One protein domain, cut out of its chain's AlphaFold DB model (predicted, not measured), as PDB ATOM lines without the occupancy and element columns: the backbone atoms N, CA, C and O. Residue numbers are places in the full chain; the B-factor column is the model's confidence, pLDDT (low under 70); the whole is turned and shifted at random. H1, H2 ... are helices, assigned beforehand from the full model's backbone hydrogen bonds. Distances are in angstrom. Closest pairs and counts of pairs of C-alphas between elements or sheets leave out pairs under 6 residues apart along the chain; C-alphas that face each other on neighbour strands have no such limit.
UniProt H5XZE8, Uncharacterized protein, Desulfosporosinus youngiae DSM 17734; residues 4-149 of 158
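AT A GLANCE: This is residues 4 to 149 of the 158 residues of an uncharacterized protein of Desulfosporosinus youngiae DSM 17734 (UniProt H5XZE8). Two helical hairpins, H2 with H3 and H5 with H6, build most of a body of crossed helices; the longest helix, H7, crosses H3, H5 and H6 and runs out of that body towards H8, far from the rest. H4 packs on H5, residues 99 to 110 loop round the outside, and residues 143 to 149 stick out. The printed part has 146 residues with eight named helices, H1 to H8 in order, and no named strand: all helix. It is compact, with a radius of gyration of the C-alphas of 16.1 A and spans of 50 by 38 by 27 A.

HOW THE PARTS SIT: H1, residues 4 to 11, only just touches H3, residues 32 to 42, with 3 pairs of C-alphas within 8 A, the closest Val 7 and Tyr 41 at 6.6 A. H2, residues 21 to 30, forms a hairpin with H3, closest C-alphas Ala 28 and Lys 35 at 4.3 A. H4, residues 46 to 56, touches residues 62 to 66 of H5, residues 60 to 77, closest C-alphas Ser 56 and Lys 63 at 4.2 A. H5 forms a hairpin with H6, residues 85 to 98, closest C-alphas Asn 77 and Lys 88 at 5.8 A. H7, residues 111 to 132, touches H3 at a steep tilt of 57 degrees, closest C-alphas Asn 36 and Tyr 117 at 5.5 A. H8, residues 135 to 146, is close to H7 but not clearly touching. Every O i to N i+4 pair is within hydrogen-bond range in H1 and H4 to H8, against 5 of 6 in H2 and 6 of 7 in H3.

IN THESE COORDINATES: H1 begins at C-alpha 4 (171.039, 288.332, 120.769). H5 measures 25.6 A and H7 31.4 A from first to last C-alpha; H8 ends at C-alpha 146 (175.804, 304.321, 102.023).

THE WHOLE: The farthest C-alphas, Arg 58 and Asn 136, are 50.1 A apart. The printed part has no cut; H6 to H7 is the long link. pLDDT is under 70 at residues 4 to 19, 97 to 106 and 128 to 149.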
ATOM      1  N   GLN A   4     172.154 289.203 121.124       52.00
ATOM      2  CA  GLN A   4     171.039 288.332 120.769       52.00
ATOM      3  C   GLN A   4     170.307 288.822 119.510       52.00
ATOM      4  O   GLN A   4     170.077 288.025 118.616       52.00
ATOM      5  N   GLU A   5     170.031 290.121 119.375       58.69
ATOM      6  CA  GLU A   5     169.426 290.698 118.163       58.69
ATOM      7  C   GLU A   5     170.354 290.619 116.933       58.69
ATOM      8  O   GLU A   5     169.871 290.415 115.822       58.69
ATOM      9  N   PHE A   6     171.678 290.753 117.102       58.91
ATOM     10  CA  PHE A   6     172.652 290.568 116.015       58.91
ATOM     11  C   PHE A   6     172.601 289.128 115.500       58.91
ATOM     12  O   PHE A   6     172.457 288.902 114.302       58.91
ATOM     13  N   VAL A   7     172.640 288.161 116.414       56.53
ATOM     14  CA  VAL A   7     172.500 286.737 116.103       56.53
ATOM     15  C   VAL A   7     171.146 286.405 115.480       56.53
ATOM     16  O   VAL A   7     171.115 285.676 114.498       56.53
ATOM     17  N   GLU A   8     170.040 286.920 116.020       57.88
ATOM     18  CA  GLU A   8     168.689 286.659 115.501       57.88
ATOM     19  C   GLU A   8     168.515 287.211 114.078       57.88
ATOM     20  O   GLU A   8     167.913 286.569 113.221       57.88
ATOM     21  N   ARG A   9     169.148 288.347 113.760       62.69
ATOM     22  CA  ARG A   9     169.202 288.855 112.381       62.69
ATOM     23  C   ARG A   9     169.874 287.879 111.418       62.69
ATOM     24  O   ARG A   9     169.413 287.738 110.291       62.69
ATOM     25  N   TYR A  10     170.924 287.195 111.869       58.81
ATOM     26  CA  TYR A  10     171.585 286.143 111.097       58.81
ATOM     27  C   TYR A  10     170.842 284.800 111.157       58.81
ATOM     28  O   TYR A  10     170.954 284.014 110.223       58.81
ATOM     29  N   LYS A  11     170.024 284.540 112.187       53.81
ATOM     30  CA  LYS A  11     169.074 283.413 112.205       53.81
ATOM     31  C   LYS A  11     167.966 283.549 111.176       53.81
ATOM     32  O   LYS A  11     167.586 282.552 110.579       53.81
ATOM     33  N   ASN A  12     167.516 284.762 110.879       56.50
ATOM     34  CA  ASN A  12     166.609 284.966 109.751       56.50
ATOM     35  C   ASN A  12     167.267 284.595 108.407       56.50
ATOM     36  O   ASN A  12     166.570 284.179 107.486       56.50
ATOM     37  N   GLU A  13     168.600 284.674 108.299       55.41
ATOM     38  CA  GLU A  13     169.340 284.125 107.154       55.41
ATOM     39  C   GLU A  13     169.516 282.594 107.236       55.41
ATOM     40  O   GLU A  13     169.660 281.955 106.197       55.41
ATOM     41  N   LEU A  14     169.477 281.995 108.440       52.06
ATOM     42  CA  LEU A  14     169.599 280.545 108.696       52.06
ATOM     43  C   LEU A  14     168.380 279.721 108.228       52.06
ATOM     44  O   LEU A  14     168.440 278.494 108.249       52.06
ATOM     45  N   GLY A  15     167.301 280.363 107.766       47.12
ATOM     46  CA  GLY A  15     166.041 279.695 107.440       47.12
ATOM     47  C   GLY A  15     165.216 279.402 108.697       47.12
ATOM     48  O   GLY A  15     165.741 279.139 109.774       47.12
ATOM     49  N   VAL A  16     163.892 279.463 108.559       47.81
ATOM     50  CA  VAL A  16     162.907 279.548 109.660       47.81
ATOM     51  C   VAL A  16     162.883 278.320 110.602       47.81
ATOM     52  O   VAL A  16     162.230 278.363 111.638       47.81
ATOM     53  N   ASN A  17     163.639 277.251 110.322       50.12
ATOM     54  CA  ASN A  17     163.472 275.944 110.973       50.12
ATOM     55  C   ASN A  17     164.694 275.419 111.747       50.12
ATOM     56  O   ASN A  17     164.756 274.222 112.007       50.12
ATOM     57  N   VAL A  18     165.660 276.262 112.130       54.28
ATOM     58  CA  VAL A  18     166.794 275.795 112.951       54.28
ATOM     59  C   VAL A  18     166.492 275.966 114.442       54.28
ATOM     60  O   VAL A  18     166.475 277.080 114.970       54.28
ATOM     61  N   SER A  19     166.258 274.847 115.124       62.84
ATOM     62  CA  SER A  19     165.774 274.759 116.505       62.84
ATOM     63  C   SER A  19     166.841 274.315 117.515       62.84
ATOM     64  O   SER A  19     166.697 274.582 118.710       62.84
ATOM     65  N   SER A  20     167.937 273.695 117.056       74.88
ATOM     66  CA  SER A  20     168.988 273.141 117.927       74.88
ATOM     67  C   SER A  20     170.417 273.542 117.531       74.88
ATOM     68  O   SER A  20     170.689 273.986 116.413       74.88
ATOM     69  N   LEU A  21     171.363 273.399 118.470       76.62
ATOM     70  CA  LEU A  21     172.788 273.658 118.219       76.62
ATOM     71  C   LEU A  21     173.390 272.605 117.275       76.62
ATOM     72  O   LEU A  21     174.303 272.895 116.506       76.62
ATOM     73  N   GLU A  22     172.855 271.394 117.337       82.19
ATOM     74  CA  GLU A  22     173.164 270.260 116.484       82.19
ATOM     75  C   GLU A  22     172.777 270.544 115.023       82.19
ATOM     76  O   GLU A  22     173.620 270.408 114.138       82.19
ATOM     77  N   GLU A  23     171.573 271.061 114.768       78.06
ATOM     78  CA  GLU A  23     171.174 271.498 113.422       78.06
ATOM     79  C   GLU A  23     172.053 272.659 112.927       78.06
ATOM     80  O   GLU A  23     172.524 272.645 111.789       78.06
ATOM     81  N   LEU A  24     172.362 273.640 113.788       79.38
ATOM     82  CA  LEU A  24     173.278 274.734 113.432       79.38
ATOM     83  C   LEU A  24     174.656 274.217 112.989       79.38
ATOM     84  O   LEU A  24     175.241 274.775 112.059       79.38
ATOM     85  N   LEU A  25     175.175 273.161 113.626       85.00
ATOM     86  CA  LEU A  25     176.434 272.525 113.233       85.00
ATOM     87  C   LEU A  25     176.343 271.886 111.847       85.00
ATOM     88  O   LEU A  25     177.258 272.065 111.043       85.00
ATOM     89  N   GLU A  26     175.255 271.177 111.550       83.56
ATOM     90  CA  GLU A  26     175.050 270.543 110.243       83.56
ATOM     91  C   GLU A  26     174.990 271.574 109.108       83.56
ATOM     92  O   GLU A  26     175.591 271.375 108.046       83.56
ATOM     93  N   TYR A  27     174.319 272.706 109.336       78.56
ATOM     94  CA  TYR A  27     174.289 273.818 108.383       78.56
ATOM     95  C   TYR A  27     175.654 274.498 108.244       78.56
ATOM     96  O   TYR A  27     176.116 274.753 107.128       78.56
ATOM     97  N   ALA A  28     176.333 274.766 109.359       83.44
ATOM     98  CA  ALA A  28     177.653 275.390 109.366       83.44
ATOM     99  C   ALA A  28     178.724 274.527 108.681       83.44
ATOM    100  O   ALA A  28     179.637 275.069 108.060       83.44
ATOM    101  N   GLN A  29     178.597 273.199 108.723       85.50
ATOM    102  CA  GLN A  29     179.499 272.296 108.009       85.50
ATOM    103  C   GLN A  29     179.376 272.434 106.484       85.50
ATOM    104  O   GLN A  29     180.354 272.240 105.763       85.50
ATOM    105  N   LYS A  30     178.188 272.802 105.991       82.31
ATOM    106  CA  LYS A  30     177.886 272.963 104.559       82.31
ATOM    107  C   LYS A  30     178.089 274.397 104.057       82.31
ATOM    108  O   LYS A  30     178.110 274.617 102.850       82.31
ATOM    109  N   SER A  31     178.233 275.377 104.951       80.00
ATOM    110  CA  SER A  31     178.341 276.793 104.590       80.00
ATOM    111  C   SER A  31     179.423 277.509 105.383       80.00
ATOM    112  O   SER A  31     179.301 277.752 106.585       80.00
ATOM    113  N   HIS A  32     180.456 277.955 104.667       79.56
ATOM    114  CA  HIS A  32     181.557 278.717 105.248       79.56
ATOM    115  C   HIS A  32     181.091 280.012 105.935       79.56
ATOM    116  O   HIS A  32     181.584 280.374 107.004       79.56
ATOM    117  N   ARG A  33     180.097 280.692 105.349       79.25
ATOM    118  CA  ARG A  33     179.481 281.885 105.942       79.25
ATOM    119  C   ARG A  33     178.836 281.548 107.287       79.25
ATOM    120  O   ARG A  33     179.101 282.238 108.269       79.25
ATOM    121  N   PHE A  34     178.046 280.475 107.348       77.25
ATOM    122  CA  PHE A  34     177.386 280.071 108.591       77.25
ATOM    123  C   PHE A  34     178.352 279.553 109.642       77.25
ATOM    124  O   PHE A  34     178.162 279.857 110.815       77.25
ATOM    125  N   LYS A  35     179.429 278.869 109.247       86.06
ATOM    126  CA  LYS A  35     180.513 278.495 110.161       86.06
ATOM    127  C   LYS A  35     181.043 279.700 110.942       86.06
ATOM    128  O   LYS A  35     181.147 279.646 112.166       86.06
ATOM    129  N   ASN A  36     181.326 280.805 110.256       84.38
ATOM    130  CA  ASN A  36     181.873 282.000 110.904       84.38
ATOM    131  C   ASN A  36     180.851 282.699 111.815       84.38
ATOM    132  O   ASN A  36     181.225 283.271 112.838       84.38
ATOM    133  N   LEU A  37     179.561 282.619 111.484       79.88
ATOM    134  CA  LEU A  37     178.480 283.132 112.330       79.88
ATOM    135  C   LEU A  37     178.261 282.259 113.571       79.88
ATOM    136  O   LEU A  37     178.118 282.786 114.676       79.88
ATOM    137  N   LEU A  38     178.289 280.934 113.404       84.50
ATOM    138  CA  LEU A  38     178.173 279.973 114.497       84.50
ATOM    139  C   LEU A  38     179.313 280.142 115.505       84.50
ATOM    140  O   LEU A  38     179.071 280.069 116.705       84.50
ATOM    141  N   PHE A  39     180.527 280.439 115.033       88.38
ATOM    142  CA  PHE A  39     181.655 280.774 115.903       88.38
ATOM    143  C   PHE A  39     181.298 281.907 116.870       88.38
ATOM    144  O   PHE A  39     181.423 281.739 118.079       88.38
ATOM    145  N   LEU A  40     180.778 283.032 116.373       81.81
ATOM    146  CA  LEU A  40     180.388 284.130 117.252       81.81
ATOM    147  C   LEU A  40     179.218 283.732 118.164       81.81
ATOM    148  O   LEU A  40     179.256 284.028 119.356       81.81
ATOM    149  N   TYR A  41     178.213 283.027 117.633       80.19
ATOM    150  CA  TYR A  41     177.063 282.539 118.402       80.19
ATOM    151  C   TYR A  41     177.473 281.682 119.603       80.19
ATOM    152  O   TYR A  41     176.952 281.867 120.701       80.19
ATOM    153  N   MET A  42     178.422 280.769 119.407       84.44
ATOM    154  CA  MET A  42     178.945 279.907 120.465       84.44
ATOM    155  C   MET A  42     179.586 280.698 121.604       84.44
ATOM    156  O   MET A  42     179.555 280.259 122.749       84.44
ATOM    157  N   LEU A  43     180.167 281.855 121.290       82.81
ATOM    158  CA  LEU A  43     180.891 282.700 122.234       82.81
ATOM    159  C   LEU A  43     179.993 283.662 123.023       82.81
ATOM    160  O   LEU A  43     180.489 284.407 123.868       82.81
ATOM    161  N   LYS A  44     178.681 283.650 122.769       74.94
ATOM    162  CA  LYS A  44     177.735 284.603 123.357       74.94
ATOM    163  C   LYS A  44     177.614 284.515 124.870       74.94
ATOM    164  O   LYS A  44     177.467 285.531 125.546       74.94
ATOM    165  N   ASP A  45     177.650 283.293 125.383       73.56
ATOM    166  CA  ASP A  45     177.480 282.977 126.789       73.56
ATOM    167  C   ASP A  45     178.119 281.621 127.114       73.56
ATOM    168  O   ASP A  45     178.399 280.797 126.237       73.56
ATOM    169  N   LYS A  46     178.346 281.391 128.408       77.50
ATOM    170  CA  LYS A  46     179.039 280.200 128.904       77.50
ATOM    171  C   LYS A  46     178.238 278.915 128.678       77.50
ATOM    172  O   LYS A  46     178.840 277.874 128.426       77.50
ATOM    173  N   GLY A  47     176.914 278.969 128.788       79.69
ATOM    174  CA  GLY A  47     176.032 277.819 128.593       79.69
ATOM    175  C   GLY A  47     176.088 277.311 127.157       79.69
ATOM    176  O   GLY A  47     176.308 276.122 126.937       79.69
ATOM    177  N   THR A  48     176.001 278.215 126.181       82.06
ATOM    178  CA  THR A  48     176.104 277.868 124.756       82.06
ATOM    179  C   THR A  48     177.476 277.287 124.413       82.06
ATOM    180  O   THR A  48     177.564 276.263 123.733       82.06
ATOM    181  N   PHE A  49     178.555 277.886 124.928       85.69
ATOM    182  CA  PHE A  49     179.899 277.356 124.704       85.69
ATOM    183  C   PHE A  49     180.087 275.969 125.339       85.69
ATOM    184  O   PHE A  49     180.591 275.055 124.689       85.69
ATOM    185  N   ASN A  50     179.636 275.780 126.584       84.56
ATOM    186  CA  ASN A  50     179.693 274.489 127.272       84.56
ATOM    187  C   ASN A  50     178.903 273.409 126.531       84.56
ATOM    188  O   ASN A  50     179.401 272.298 126.374       84.56
ATOM    189  N   ARG A  51     177.722 273.747 126.004       85.88
ATOM    190  CA  ARG A  51     176.945 272.818 125.183       85.88
ATOM    191  C   ARG A  51     177.713 272.388 123.933       85.88
ATOM    192  O   ARG A  51     177.701 271.211 123.585       85.88
ATOM    193  N   MET A  52     178.438 273.301 123.284       88.56
ATOM    194  CA  MET A  52     179.300 272.932 122.158       88.56
ATOM    195  C   MET A  52     180.468 272.026 122.586       88.56
ATOM    196  O   MET A  52     180.836 271.102 121.861       88.56
ATOM    197  N   VAL A  53     181.032 272.254 123.774       88.31
ATOM    198  CA  VAL A  53     182.065 271.381 124.352       88.31
ATOM    199  C   VAL A  53     181.522 269.975 124.617       88.31
ATOM    200  O   VAL A  53     182.195 269.007 124.279       88.31
ATOM    201  N   GLU A  54     180.302 269.828 125.134       89.25
ATOM    202  CA  GLU A  54     179.647 268.515 125.272       89.25
ATOM    203  C   GLU A  54     179.476 267.829 123.909       89.25
ATOM    204  O   GLU A  54     179.806 266.654 123.742       89.25
ATOM    205  N   LEU A  55     179.021 268.571 122.893       90.06
ATOM    206  CA  LEU A  55     178.877 268.039 121.536       90.06
ATOM    207  C   LEU A  55     180.211 267.619 120.918       90.06
ATOM    208  O   LEU A  55     180.251 266.647 120.161       90.06
ATOM    209  N   SER A  56     181.308 268.291 121.270       90.88
ATOM    210  CA  SER A  56     182.644 267.976 120.758       90.88
ATOM    211  C   SER A  56     183.129 266.564 121.097       90.88
ATOM    212  O   SER A  56     183.975 266.031 120.382       90.88
ATOM    213  N   HIS A  57     182.585 265.930 122.144       88.31
ATOM    214  CA  HIS A  57     182.947 264.557 122.522       88.31
ATOM    215  C   HIS A  57     182.492 263.523 121.489       88.31
ATOM    216  O   HIS A  57     183.096 262.460 121.385       88.31
ATOM    217  N   ARG A  58     181.449 263.841 120.715       89.44
ATOM    218  CA  ARG A  58     180.822 262.934 119.738       89.44
ATOM    219  C   ARG A  58     180.754 263.492 118.315       89.44
ATOM    220  O   ARG A  58     180.409 262.761 117.395       89.44
ATOM    221  N   ASN A  59     181.079 264.770 118.111       90.50
ATOM    222  CA  ASN A  59     181.024 265.434 116.811       90.50
ATOM    223  C   ASN A  59     182.370 266.107 116.476       90.50
ATOM    224  O   ASN A  59     182.806 267.050 117.140       90.50
ATOM    225  N   ARG A  60     183.018 265.642 115.398       90.06
ATOM    226  CA  ARG A  60     184.333 266.137 114.950       90.06
ATOM    227  C   ARG A  60     184.301 267.607 114.524       90.06
ATOM    228  O   ARG A  60     185.266 268.326 114.770       90.06
ATOM    229  N   PHE A  61     183.214 268.056 113.902       91.88
ATOM    230  CA  PHE A  61     183.058 269.450 113.493       91.88
ATOM    231  C   PHE A  61     182.851 270.368 114.707       91.88
ATOM    232  O   PHE A  61     183.488 271.413 114.791       91.88
ATOM    233  N   ALA A  62     182.077 269.935 115.706       91.38
ATOM    234  CA  ALA A  62     181.968 270.635 116.988       91.38
ATOM    235  C   ALA A  62     183.326 270.730 117.704       91.38
ATOM    236  O   ALA A  62     183.691 271.802 118.187       91.38
ATOM    237  N   LYS A  63     184.119 269.645 117.711       91.25
ATOM    238  CA  LYS A  63     185.497 269.663 118.233       91.25
ATOM    239  C   LYS A  63     186.358 270.693 117.515       91.25
ATOM    240  O   LYS A  63     187.007 271.494 118.182       91.25
ATOM    241  N   LYS A  64     186.308 270.727 116.180       91.75
ATOM    242  CA  LYS A  64     187.005 271.744 115.386       91.75
ATOM    243  C   LYS A  64     186.575 273.159 115.786       91.75
ATOM    244  O   LYS A  64     187.423 273.963 116.139       91.75
ATOM    245  N   MET A  65     185.271 273.431 115.835       91.94
ATOM    246  CA  MET A  65     184.742 274.746 116.214       91.94
ATOM    247  C   MET A  65     185.204 275.189 117.610       91.94
ATOM    248  O   MET A  65     185.553 276.354 117.800       91.94
ATOM    249  N   VAL A  66     185.238 274.283 118.594       90.81
ATOM    250  CA  VAL A  66     185.746 274.572 119.949       90.81
ATOM    251  C   VAL A  66     187.241 274.899 119.919       90.81
ATOM    252  O   VAL A  66     187.658 275.887 120.532       90.81
ATOM    253  N   THR A  67     188.040 274.097 119.212       90.50
ATOM    254  CA  THR A  67     189.486 274.310 119.067       90.50
ATOM    255  C   THR A  67     189.779 275.638 118.376       90.50
ATOM    256  O   THR A  67     190.474 276.478 118.952       90.50
ATOM    257  N   ASP A  68     189.185 275.877 117.209       92.00
ATOM    258  CA  ASP A  68     189.361 277.099 116.422       92.00
ATOM    259  C   ASP A  68     188.926 278.334 117.213       92.00
ATOM    260  O   ASP A  68     189.577 279.380 117.158       92.00
ATOM    261  N   SER A  69     187.868 278.207 118.022       90.69
ATOM    262  CA  SER A  69     187.408 279.307 118.866       90.69
ATOM    263  C   SER A  69     188.459 279.715 119.889       90.69
ATOM    264  O   SER A  69     188.795 280.894 120.020       90.69
ATOM    265  N   LYS A  70     189.008 278.731 120.605       89.69
ATOM    266  CA  LYS A  70     190.056 278.964 121.601       89.69
ATOM    267  C   LYS A  70     191.327 279.509 120.954       89.69
ATOM    268  O   LYS A  70     191.935 280.430 121.496       89.69
ATOM    269  N   GLN A  71     191.725 278.966 119.802       91.06
ATOM    270  CA  GLN A  71     192.916 279.423 119.088       91.06
ATOM    271  C   GLN A  71     192.746 280.848 118.560       91.06
ATOM    272  O   GLN A  71     193.630 281.671 118.781       91.06
ATOM    273  N   THR A  72     191.602 281.175 117.956       92.25
ATOM    274  CA  THR A  72     191.301 282.533 117.477       92.25
ATOM    275  C   THR A  72     191.376 283.545 118.614       92.25
ATOM    276  O   THR A  72     192.077 284.549 118.501       92.25
ATOM    277  N   LEU A  73     190.713 283.273 119.744       90.19
ATOM    278  CA  LEU A  73     190.750 284.185 120.887       90.19
ATOM    279  C   LEU A  73     192.157 284.303 121.490       90.19
ATOM    280  O   LEU A  73     192.544 285.394 121.902       90.19
ATOM    281  N   LYS A  74     192.951 283.225 121.514       88.50
ATOM    282  CA  LYS A  74     194.352 283.266 121.965       88.50
ATOM    283  C   LYS A  74     195.221 284.126 121.041       88.50
ATOM    284  O   LYS A  74     195.929 285.001 121.535       88.50
ATOM    285  N   ARG A  75     195.138 283.912 119.723       90.38
ATOM    286  CA  ARG A  75     195.875 284.674 118.697       90.38
ATOM    287  C   ARG A  75     195.532 286.167 118.761       90.38
ATOM    288  O   ARG A  75     196.427 287.002 118.870       90.38
ATOM    289  N   LEU A  76     194.243 286.510 118.828       89.50
ATOM    290  CA  LEU A  76     193.799 287.905 118.966       89.50
ATOM    291  C   LEU A  76     194.206 288.533 120.310       89.50
ATOM    292  O   LEU A  76     194.569 289.706 120.353       89.50
ATOM    293  N   ASN A  77     194.184 287.774 121.412       85.62
ATOM    294  CA  ASN A  77     194.643 288.267 122.716       85.62
ATOM    295  C   ASN A  77     196.141 288.611 122.702       85.62
ATOM    296  O   ASN A  77     196.563 289.553 123.371       85.62
ATOM    297  N   ASN A  78     196.921 287.874 121.909       86.94
ATOM    298  CA  ASN A  78     198.345 288.112 121.690       86.94
ATOM    299  C   ASN A  78     198.626 289.250 120.691       86.94
ATOM    300  O   ASN A  78     199.787 289.576 120.463       86.94
ATOM    301  N   GLY A  79     197.589 289.884 120.132       82.31
ATOM    302  CA  GLY A  79     197.715 291.064 119.275       82.31
ATOM    303  C   GLY A  79     197.755 290.787 117.772       82.31
ATOM    304  O   GLY A  79     198.032 291.709 117.011       82.31
ATOM    305  N   GLU A  80     197.459 289.568 117.311       89.50
ATOM    306  CA  GLU A  80     197.379 289.301 115.868       89.50
ATOM    307  C   GLU A  80     196.219 290.071 115.195       89.50
ATOM    308  O   GLU A  80     195.128 290.183 115.757       89.50
ATOM    309  N   LEU A  81     196.450 290.568 113.968       83.25
ATOM    310  CA  LEU A  81     195.551 291.350 113.084       83.25
ATOM    311  C   LEU A  81     195.051 292.706 113.603       83.25
ATOM    312  O   LEU A  81     195.087 293.695 112.872       83.25
ATOM    313  N   TYR A  82     194.525 292.760 114.822       72.50
ATOM    314  CA  TYR A  82     193.808 293.916 115.350       72.50
ATOM    315  C   TYR A  82     194.401 294.345 116.689       72.50
ATOM    316  O   TYR A  82     193.806 294.122 117.746       72.50
ATOM    317  N   ASP A  83     195.553 295.016 116.648       73.31
ATOM    318  CA  ASP A  83     196.162 295.587 117.849       73.31
ATOM    319  C   ASP A  83     195.449 296.880 118.279       73.31
ATOM    320  O   ASP A  83     195.921 297.998 118.087       73.31
ATOM    321  N   ASN A  84     194.244 296.734 118.834       78.12
ATOM    322  CA  ASN A  84     193.536 297.834 119.477       78.12
ATOM    323  C   ASN A  84     192.938 297.409 120.823       78.12
ATOM    324  O   ASN A  84     192.562 296.254 121.037       78.12
ATOM    325  N   GLN A  85     192.834 298.371 121.744       78.19
ATOM    326  CA  GLN A  85     192.409 298.108 123.120       78.19
ATOM    327  C   GLN A  85     190.991 297.538 123.227       78.19
ATOM    328  O   GLN A  85     190.723 296.751 124.132       78.19
ATOM    329  N   ASP A  86     190.079 297.900 122.328       77.56
ATOM    330  CA  ASP A  86     188.699 297.419 122.413       77.56
ATOM    331  C   ASP A  86     188.563 295.976 121.935       77.56
ATOM    332  O   ASP A  86     187.828 295.206 122.549       77.56
ATOM    333  N   MET A  87     189.315 295.585 120.902       80.94
ATOM    334  CA  MET A  87     189.420 294.182 120.509       80.94
ATOM    335  C   MET A  87     190.022 293.356 121.649       80.94
ATOM    336  O   MET A  87     189.450 292.338 122.026       80.94
ATOM    337  N   LYS A  88     191.101 293.838 122.282       80.31
ATOM    338  CA  LYS A  88     191.693 293.190 123.466       80.31
ATOM    339  C   LYS A  88     190.687 293.047 124.617       80.31
ATOM    340  O   LYS A  88     190.602 291.982 125.226       80.31
ATOM    341  N   LYS A  89     189.871 294.074 124.892       78.50
ATOM    342  CA  LYS A  89     188.796 294.019 125.907       78.50
ATOM    343  C   LYS A  89     187.710 293.001 125.550       78.50
ATOM    344  O   LYS A  89     187.322 292.216 126.413       78.50
ATOM    345  N   LEU A  90     187.237 292.997 124.301       81.56
ATOM    346  CA  LEU A  90     186.244 292.034 123.813       81.56
ATOM    347  C   LEU A  90     186.775 290.604 123.939       81.56
ATOM    348  O   LEU A  90     186.127 289.756 124.543       81.56
ATOM    349  N   VAL A  91     187.981 290.352 123.437       84.38
ATOM    350  CA  VAL A  91     188.630 289.041 123.506       84.38
ATOM    351  C   VAL A  91     188.841 288.606 124.955       84.38
ATOM    352  O   VAL A  91     188.551 287.461 125.282       84.38
ATOM    353  N   SER A  92     189.259 289.503 125.852       80.12
ATOM    354  CA  SER A  92     189.384 289.208 127.287       80.12
ATOM    355  C   SER A  92     188.047 288.797 127.916       80.12
ATOM    356  O   SER A  92     187.991 287.827 128.677       80.12
ATOM    357  N   TYR A  93     186.955 289.486 127.570       77.94
ATOM    358  CA  TYR A  93     185.609 289.121 128.014       77.94
ATOM    359  C   TYR A  93     185.203 287.728 127.509       77.94
ATOM    360  O   TYR A  93     184.815 286.878 128.308       77.94
ATOM    361  N   LEU A  94     185.368 287.459 126.211       80.06
ATOM    362  CA  LEU A  94     185.046 286.157 125.615       80.06
ATOM    363  C   LEU A  94     185.929 285.035 126.181       80.06
ATOM    364  O   LEU A  94     185.456 283.933 126.443       80.06
ATOM    365  N   ASN A  95     187.195 285.325 126.474       77.56
ATOM    366  CA  ASN A  95     188.113 284.386 127.109       77.56
ATOM    367  C   ASN A  95     187.666 283.980 128.516       77.56
ATOM    368  O   ASN A  95     187.787 282.808 128.870       77.56
ATOM    369  N   LYS A  96     187.081 284.889 129.309       71.56
ATOM    370  CA  LYS A  96     186.487 284.525 130.611       71.56
ATOM    371  C   LYS A  96     185.337 283.522 130.460       71.56
ATOM    372  O   LYS A  96     185.149 282.677 131.336       71.56
ATOM    373  N   THR A  97     184.613 283.596 129.348       66.19
ATOM    374  CA  THR A  97     183.515 282.686 128.997       66.19
ATOM    375  C   THR A  97     184.024 281.316 128.525       66.19
ATOM    376  O   THR A  97     183.419 280.298 128.851       66.19
ATOM    377  N   VAL A  98     185.156 281.277 127.812       67.25
ATOM    378  CA  VAL A  98     185.644 280.110 127.047       67.25
ATOM    379  C   VAL A  98     186.766 279.312 127.725       67.25
ATOM    380  O   VAL A  98     186.803 278.084 127.634       67.25
ATOM    381  N   ILE A  99     187.712 279.983 128.390       58.56
ATOM    382  CA  ILE A  99     189.015 279.396 128.765       58.56
ATOM    383  C   ILE A  99     188.942 278.464 129.984       58.56
ATOM    384  O   ILE A  99     189.833 277.639 130.169       58.56
ATOM    385  N   ARG A 100     187.875 278.499 130.796       56.59
ATOM    386  CA  ARG A 100     187.773 277.612 131.977       56.59
ATOM    387  C   ARG A 100     187.761 276.109 131.643       56.59
ATOM    388  O   ARG A 100     187.995 275.310 132.543       56.59
ATOM    389  N   ASN A 101     187.539 275.718 130.386       53.91
ATOM    390  CA  ASN A 101     187.567 274.316 129.967       53.91
ATOM    391  C   ASN A 101     188.962 273.911 129.456       53.91
ATOM    392  O   ASN A 101     189.306 274.174 128.300       53.91
ATOM    393  N   LEU A 102     189.714 273.200 130.308       52.25
ATOM    394  CA  LEU A 102     191.076 272.650 130.132       52.25
ATOM    395  C   LEU A 102     191.259 271.634 128.984       52.25
ATOM    396  O   LEU A 102     192.279 270.954 128.931       52.25
ATOM    397  N   GLN A 103     190.302 271.492 128.063       59.56
ATOM    398  CA  GLN A 103     190.481 270.569 126.942       59.56
ATOM    399  C   GLN A 103     191.699 270.977 126.095       59.56
ATOM    400  O   GLN A 103     191.775 272.157 125.712       59.56
ATOM    401  N   PRO A 104     192.604 270.025 125.796       61.91
ATOM    402  CA  PRO A 104     193.794 270.277 125.000       61.91
ATOM    403  C   PRO A 104     193.423 270.797 123.607       61.91
ATOM    404  O   PRO A 104     192.392 270.440 123.031       61.91
ATOM    405  N   LEU A 105     194.251 271.711 123.093       64.69
ATOM    406  CA  LEU A 105     194.102 272.305 121.764       64.69
ATOM    407  C   LEU A 105     194.632 271.335 120.707       64.69
ATOM    408  O   LEU A 105     195.650 271.595 120.072       64.69
ATOM    409  N   ASP A 106     193.945 270.213 120.531       65.50
ATOM    410  CA  ASP A 106     194.325 269.217 119.537       65.50
ATOM    411  C   ASP A 106     193.747 269.623 118.175       65.50
ATOM    412  O   ASP A 106     192.586 269.332 117.863       65.50
ATOM    413  N   GLY A 107     194.533 270.344 117.374       70.06
ATOM    414  CA  GLY A 107     194.180 270.682 115.995       70.06
ATOM    415  C   GLY A 107     194.967 271.862 115.431       70.06
ATOM    416  O   GLY A 107     195.335 272.776 116.162       70.06
ATOM    417  N   HIS A 108     195.209 271.840 114.123       82.38
ATOM    418  CA  HIS A 108     195.708 272.993 113.378       82.38
ATOM    419  C   HIS A 108     194.515 273.809 112.862       82.38
ATOM    420  O   HIS A 108     193.595 273.232 112.281       82.38
ATOM    421  N   MET A 109     194.535 275.124 113.082       90.44
ATOM    422  CA  MET A 109     193.601 276.064 112.463       90.44
ATOM    423  C   MET A 109     194.312 276.765 111.310       90.44
ATOM    424  O   MET A 109     195.359 277.380 111.505       90.44
ATOM    425  N   GLU A 110     193.713 276.712 110.126       90.44
ATOM    426  CA  GLU A 110     194.254 277.392 108.955       90.44
ATOM    427  C   GLU A 110     194.130 278.920 109.074       90.44
ATOM    428  O   GLU A 110     193.168 279.449 109.639       90.44
ATOM    429  N   ASP A 111     195.057 279.662 108.465       90.69
ATOM    430  CA  ASP A 111     195.053 281.128 108.544       90.69
ATOM    431  C   ASP A 111     193.818 281.771 107.904       90.69
ATOM    432  O   ASP A 111     193.337 282.806 108.368       90.69
ATOM    433  N   TRP A 112     193.243 281.169 106.860       89.75
ATOM    434  CA  TRP A 112     191.995 281.671 106.275       89.75
ATOM    435  C   TRP A 112     190.797 281.499 107.221       89.75
ATOM    436  O   TRP A 112     189.891 282.338 107.209       89.75
ATOM    437  N   GLU A 113     190.802 280.469 108.074       90.88
ATOM    438  CA  GLU A 113     189.778 280.265 109.107       90.88
ATOM    439  C   GLU A 113     189.929 281.311 110.204       90.88
ATOM    440  O   GLU A 113     188.969 282.020 110.514       90.88
ATOM    441  N   PHE A 114     191.157 281.497 110.691       93.44
ATOM    442  CA  PHE A 114     191.489 282.558 111.635       93.44
ATOM    443  C   PHE A 114     191.056 283.941 111.135       93.44
ATOM    444  O   PHE A 114     190.383 284.691 111.849       93.44
ATOM    445  N   ASN A 115     191.394 284.272 109.886       90.69
ATOM    446  CA  ASN A 115     191.012 285.528 109.251       90.69
ATOM    447  C   ASN A 115     189.483 285.678 109.161       90.69
ATOM    448  O   ASN A 115     188.952 286.766 109.396       90.69
ATOM    449  N   GLY A 116     188.761 284.599 108.843       89.44
ATOM    450  CA  GLY A 116     187.297 284.583 108.785       89.44
ATOM    451  C   GLY A 116     186.644 284.874 110.137       89.44
ATOM    452  O   GLY A 116     185.795 285.765 110.240       89.44
ATOM    453  N   TYR A 117     187.079 284.177 111.186       91.31
ATOM    454  CA  TYR A 117     186.579 284.365 112.548       91.31
ATOM    455  C   TYR A 117     186.904 285.757 113.102       91.31
ATOM    456  O   TYR A 117     186.036 286.432 113.666       91.31
ATOM    457  N   SER A 118     188.122 286.239 112.853       89.38
ATOM    458  CA  SER A 118     188.568 287.572 113.267       89.38
ATOM    459  C   SER A 118     187.745 288.689 112.615       89.38
ATOM    460  O   SER A 118     187.355 289.644 113.290       89.38
ATOM    461  N   LYS A 119     187.394 288.555 111.326       87.94
ATOM    462  CA  LYS A 119     186.526 289.513 110.616       87.94
ATOM    463  C   LYS A 119     185.114 289.584 111.204       87.94
ATOM    464  O   LYS A 119     184.562 290.683 111.308       87.94
ATOM    465  N   ILE A 120     184.533 288.453 111.615       84.94
ATOM    466  CA  ILE A 120     183.210 288.436 112.262       84.94
ATOM    467  C   ILE A 120     183.263 289.085 113.647       84.94
ATOM    468  O   ILE A 120     182.403 289.910 113.957       84.94
ATOM    469  N   LEU A 121     184.292 288.800 114.452       85.00
ATOM    470  CA  LEU A 121     184.482 289.475 115.742       85.00
ATOM    471  C   LEU A 121     184.655 290.985 115.587       85.00
ATOM    472  O   LEU A 121     184.052 291.759 116.330       85.00
ATOM    473  N   ASN A 122     185.435 291.416 114.596       83.56
ATOM    474  CA  ASN A 122     185.612 292.835 114.317       83.56
ATOM    475  C   ASN A 122     184.309 293.493 113.840       83.56
ATOM    476  O   ASN A 122     183.974 294.585 114.289       83.56
ATOM    477  N   SER A 123     183.530 292.809 112.998       81.69
ATOM    478  CA  SER A 123     182.201 293.277 112.580       81.69
ATOM    479  C   SER A 123     181.269 293.462 113.777       81.69
ATOM    480  O   SER A 123     180.623 294.503 113.899       81.69
ATOM    481  N   TYR A 124     181.254 292.500 114.704       78.00
ATOM    482  CA  TYR A 124     180.498 292.608 115.949       78.00
ATOM    483  C   TYR A 124     180.945 293.816 116.785       78.00
ATOM    484  O   TYR A 124     180.114 294.627 117.192       78.00
ATOM    485  N   LEU A 125     182.254 294.001 116.973       78.94
ATOM    486  CA  LEU A 125     182.801 295.138 117.716       78.94
ATOM    487  C   LEU A 125     182.423 296.491 117.091       78.94
ATOM    488  O   LEU A 125     182.063 297.428 117.806       78.94
ATOM    489  N   VAL A 126     182.492 296.604 115.762       77.44
ATOM    490  CA  VAL A 126     182.084 297.809 115.025       77.44
ATOM    491  C   VAL A 126     180.597 298.093 115.233       77.44
ATOM    492  O   VAL A 126     180.226 299.240 115.494       77.44
ATOM    493  N   GLU A 127     179.743 297.072 115.176       70.75
ATOM    494  CA  GLU A 127     178.306 297.210 115.434       70.75
ATOM    495  C   GLU A 127     177.999 297.608 116.889       70.75
ATOM    496  O   GLU A 127     177.130 298.449 117.124       70.75
ATOM    497  N   GLU A 128     178.737 297.081 117.869       66.56
ATOM    498  CA  GLU A 128     178.631 297.514 119.269       66.56
ATOM    499  C   GLU A 128     179.073 298.974 119.449       66.56
ATOM    500  O   GLU A 128     178.391 299.759 120.114       66.56
ATOM    501  N   ARG A 129     180.177 299.385 118.809       66.75
ATOM    502  CA  ARG A 129     180.646 300.780 118.832       66.75
ATOM    503  C   ARG A 129     179.616 301.727 118.228       66.75
ATOM    504  O   ARG A 129     179.303 302.730 118.861       66.75
ATOM    505  N   LYS A 130     179.019 301.393 117.075       62.22
ATOM    506  CA  LYS A 130     177.950 302.197 116.446       62.22
ATOM    507  C   LYS A 130     176.801 302.503 117.409       62.22
ATOM    508  O   LYS A 130     176.209 303.576 117.319       62.22
ATOM    509  N   ARG A 131     176.496 301.604 118.348       56.25
ATOM    510  CA  ARG A 131     175.448 301.819 119.363       56.25
ATOM    511  C   ARG A 131     175.861 302.694 120.530       56.25
ATOM    512  O   ARG A 131     174.990 303.273 121.172       56.25
ATOM    513  N   LYS A 132     177.158 302.782 120.802       55.31
ATOM    514  CA  LYS A 132     177.721 303.675 121.819       55.31
ATOM    515  C   LYS A 132     178.030 305.067 121.269       55.31
ATOM    516  O   LYS A 132     178.304 305.967 122.049       55.31
ATOM    517  N   LEU A 133     177.974 305.251 119.946       50.72
ATOM    518  CA  LEU A 133     178.034 306.568 119.320       50.72
ATOM    519  C   LEU A 133     176.757 307.366 119.604       50.72
ATOM    520  O   LEU A 133     175.649 306.819 119.510       50.72
ATOM    521  N   ASP A 134     176.950 308.658 119.867       53.06
ATOM    522  CA  ASP A 134     175.908 309.684 119.852       53.06
ATOM    523  C   ASP A 134     175.110 309.625 118.532       53.06
ATOM    524  O   ASP A 134     175.653 309.275 117.474       53.06
ATOM    525  N   VAL A 135     173.811 309.931 118.594       55.22
ATOM    526  CA  VAL A 135     172.855 309.807 117.479       55.22
ATOM    527  C   VAL A 135     173.355 310.519 116.218       55.22
ATOM    528  O   VAL A 135     173.250 309.965 115.119       55.22
ATOM    529  N   ASN A 136     173.989 311.686 116.364       52.16
ATOM    530  CA  ASN A 136     174.508 312.454 115.232       52.16
ATOM    531  C   ASN A 136     175.688 311.756 114.542       52.16
ATOM    532  O   ASN A 136     175.746 311.676 113.312       52.16
ATOM    533  N   LEU A 137     176.605 311.171 115.316       49.91
ATOM    534  CA  LEU A 137     177.756 310.458 114.761       49.91
ATOM    535  C   LEU A 137     177.335 309.132 114.109       49.91
ATOM    536  O   LEU A 137     177.874 308.754 113.068       49.91
ATOM    537  N   ARG A 138     176.335 308.448 114.681       49.50
ATOM    538  CA  ARG A 138     175.743 307.232 114.102       49.50
ATOM    539  C   ARG A 138     175.125 307.502 112.731       49.50
ATOM    540  O   ARG A 138     175.373 306.735 111.800       49.50
ATOM    541  N   ASN A 139     174.375 308.595 112.594       54.78
ATOM    542  CA  ASN A 139     173.769 309.001 111.326       54.78
ATOM    543  C   ASN A 139     174.832 309.364 110.280       54.78
ATOM    544  O   ASN A 139     174.733 308.918 109.137       54.78
ATOM    545  N   ASN A 140     175.903 310.057 110.682       54.56
ATOM    546  CA  ASN A 140     177.018 310.399 109.793       54.56
ATOM    547  C   ASN A 140     177.788 309.165 109.300       54.56
ATOM    548  O   ASN A 140     178.080 309.054 108.110       54.56
ATOM    549  N   VAL A 141     178.081 308.200 110.181       52.78
ATOM    550  CA  VAL A 141     178.727 306.932 109.790       52.78
ATOM    551  C   VAL A 141     177.817 306.117 108.867       52.78
ATOM    552  O   VAL A 141     178.289 305.558 107.880       52.78
ATOM    553  N   HIS A 142     176.512 306.067 109.145       50.34
ATOM    554  CA  HIS A 142     175.550 305.347 108.309       50.34
ATOM    555  C   HIS A 142     175.402 305.979 106.915       50.34
ATOM    556  O   HIS A 142     175.418 305.261 105.915       50.34
ATOM    557  N   ALA A 143     175.330 307.310 106.835       56.81
ATOM    558  CA  ALA A 143     175.330 308.043 105.570       56.81
ATOM    559  C   ALA A 143     176.626 307.801 104.783       56.81
ATOM    560  O   ALA A 143     176.579 307.499 103.593       56.81
ATOM    561  N   LYS A 144     177.778 307.820 105.467       56.50
ATOM    562  CA  LYS A 144     179.080 307.585 104.837       56.50
ATOM    563  C   LYS A 144     179.249 306.153 104.328       56.50
ATOM    564  O   LYS A 144     179.829 305.955 103.273       56.50
ATOM    565  N   MET A 145     178.704 305.149 105.019       47.94
ATOM    566  CA  MET A 145     178.696 303.763 104.528       47.94
ATOM    567  C   MET A 145     177.765 303.551 103.325       47.94
ATOM    568  O   MET A 145     178.047 302.688 102.497       47.94
ATOM    569  N   LYS A 146     176.678 304.325 103.209       58.94
ATOM    570  CA  LYS A 146     175.804 304.321 102.023       58.94
ATOM    571  C   LYS A 146     176.447 304.996 100.812       58.94
ATOM    572  O   LYS A 146     176.119 304.635  99.691       58.94
ATOM    573  N   SER A 147     177.351 305.951 101.035       52.00
ATOM    574  CA  SER A 147     178.093 306.633  99.968       52.00
ATOM    575  C   SER A 147     179.357 305.895  99.518       52.00
ATOM    576  O   SER A 147     180.040 306.366  98.615       52.00
ATOM    577  N   VAL A 148     179.720 304.783 100.167       50.09
ATOM    578  CA  VAL A 148     180.816 303.930  99.697       50.09
ATOM    579  C   VAL A 148     180.299 303.104  98.524       50.09
ATOM    580  O   VAL A 148     179.344 302.346  98.674       50.09
ATOM    581  N   ASP A 149     180.944 303.239  97.367       58.78
ATOM    582  CA  ASP A 149     180.722 302.342  96.238       58.78
ATOM    583  C   ASP A 149     181.418 301.007  96.512       58.78
ATOM    584  O   ASP A 149     182.603 300.804  96.238       58.78
TER     585      ASP A 149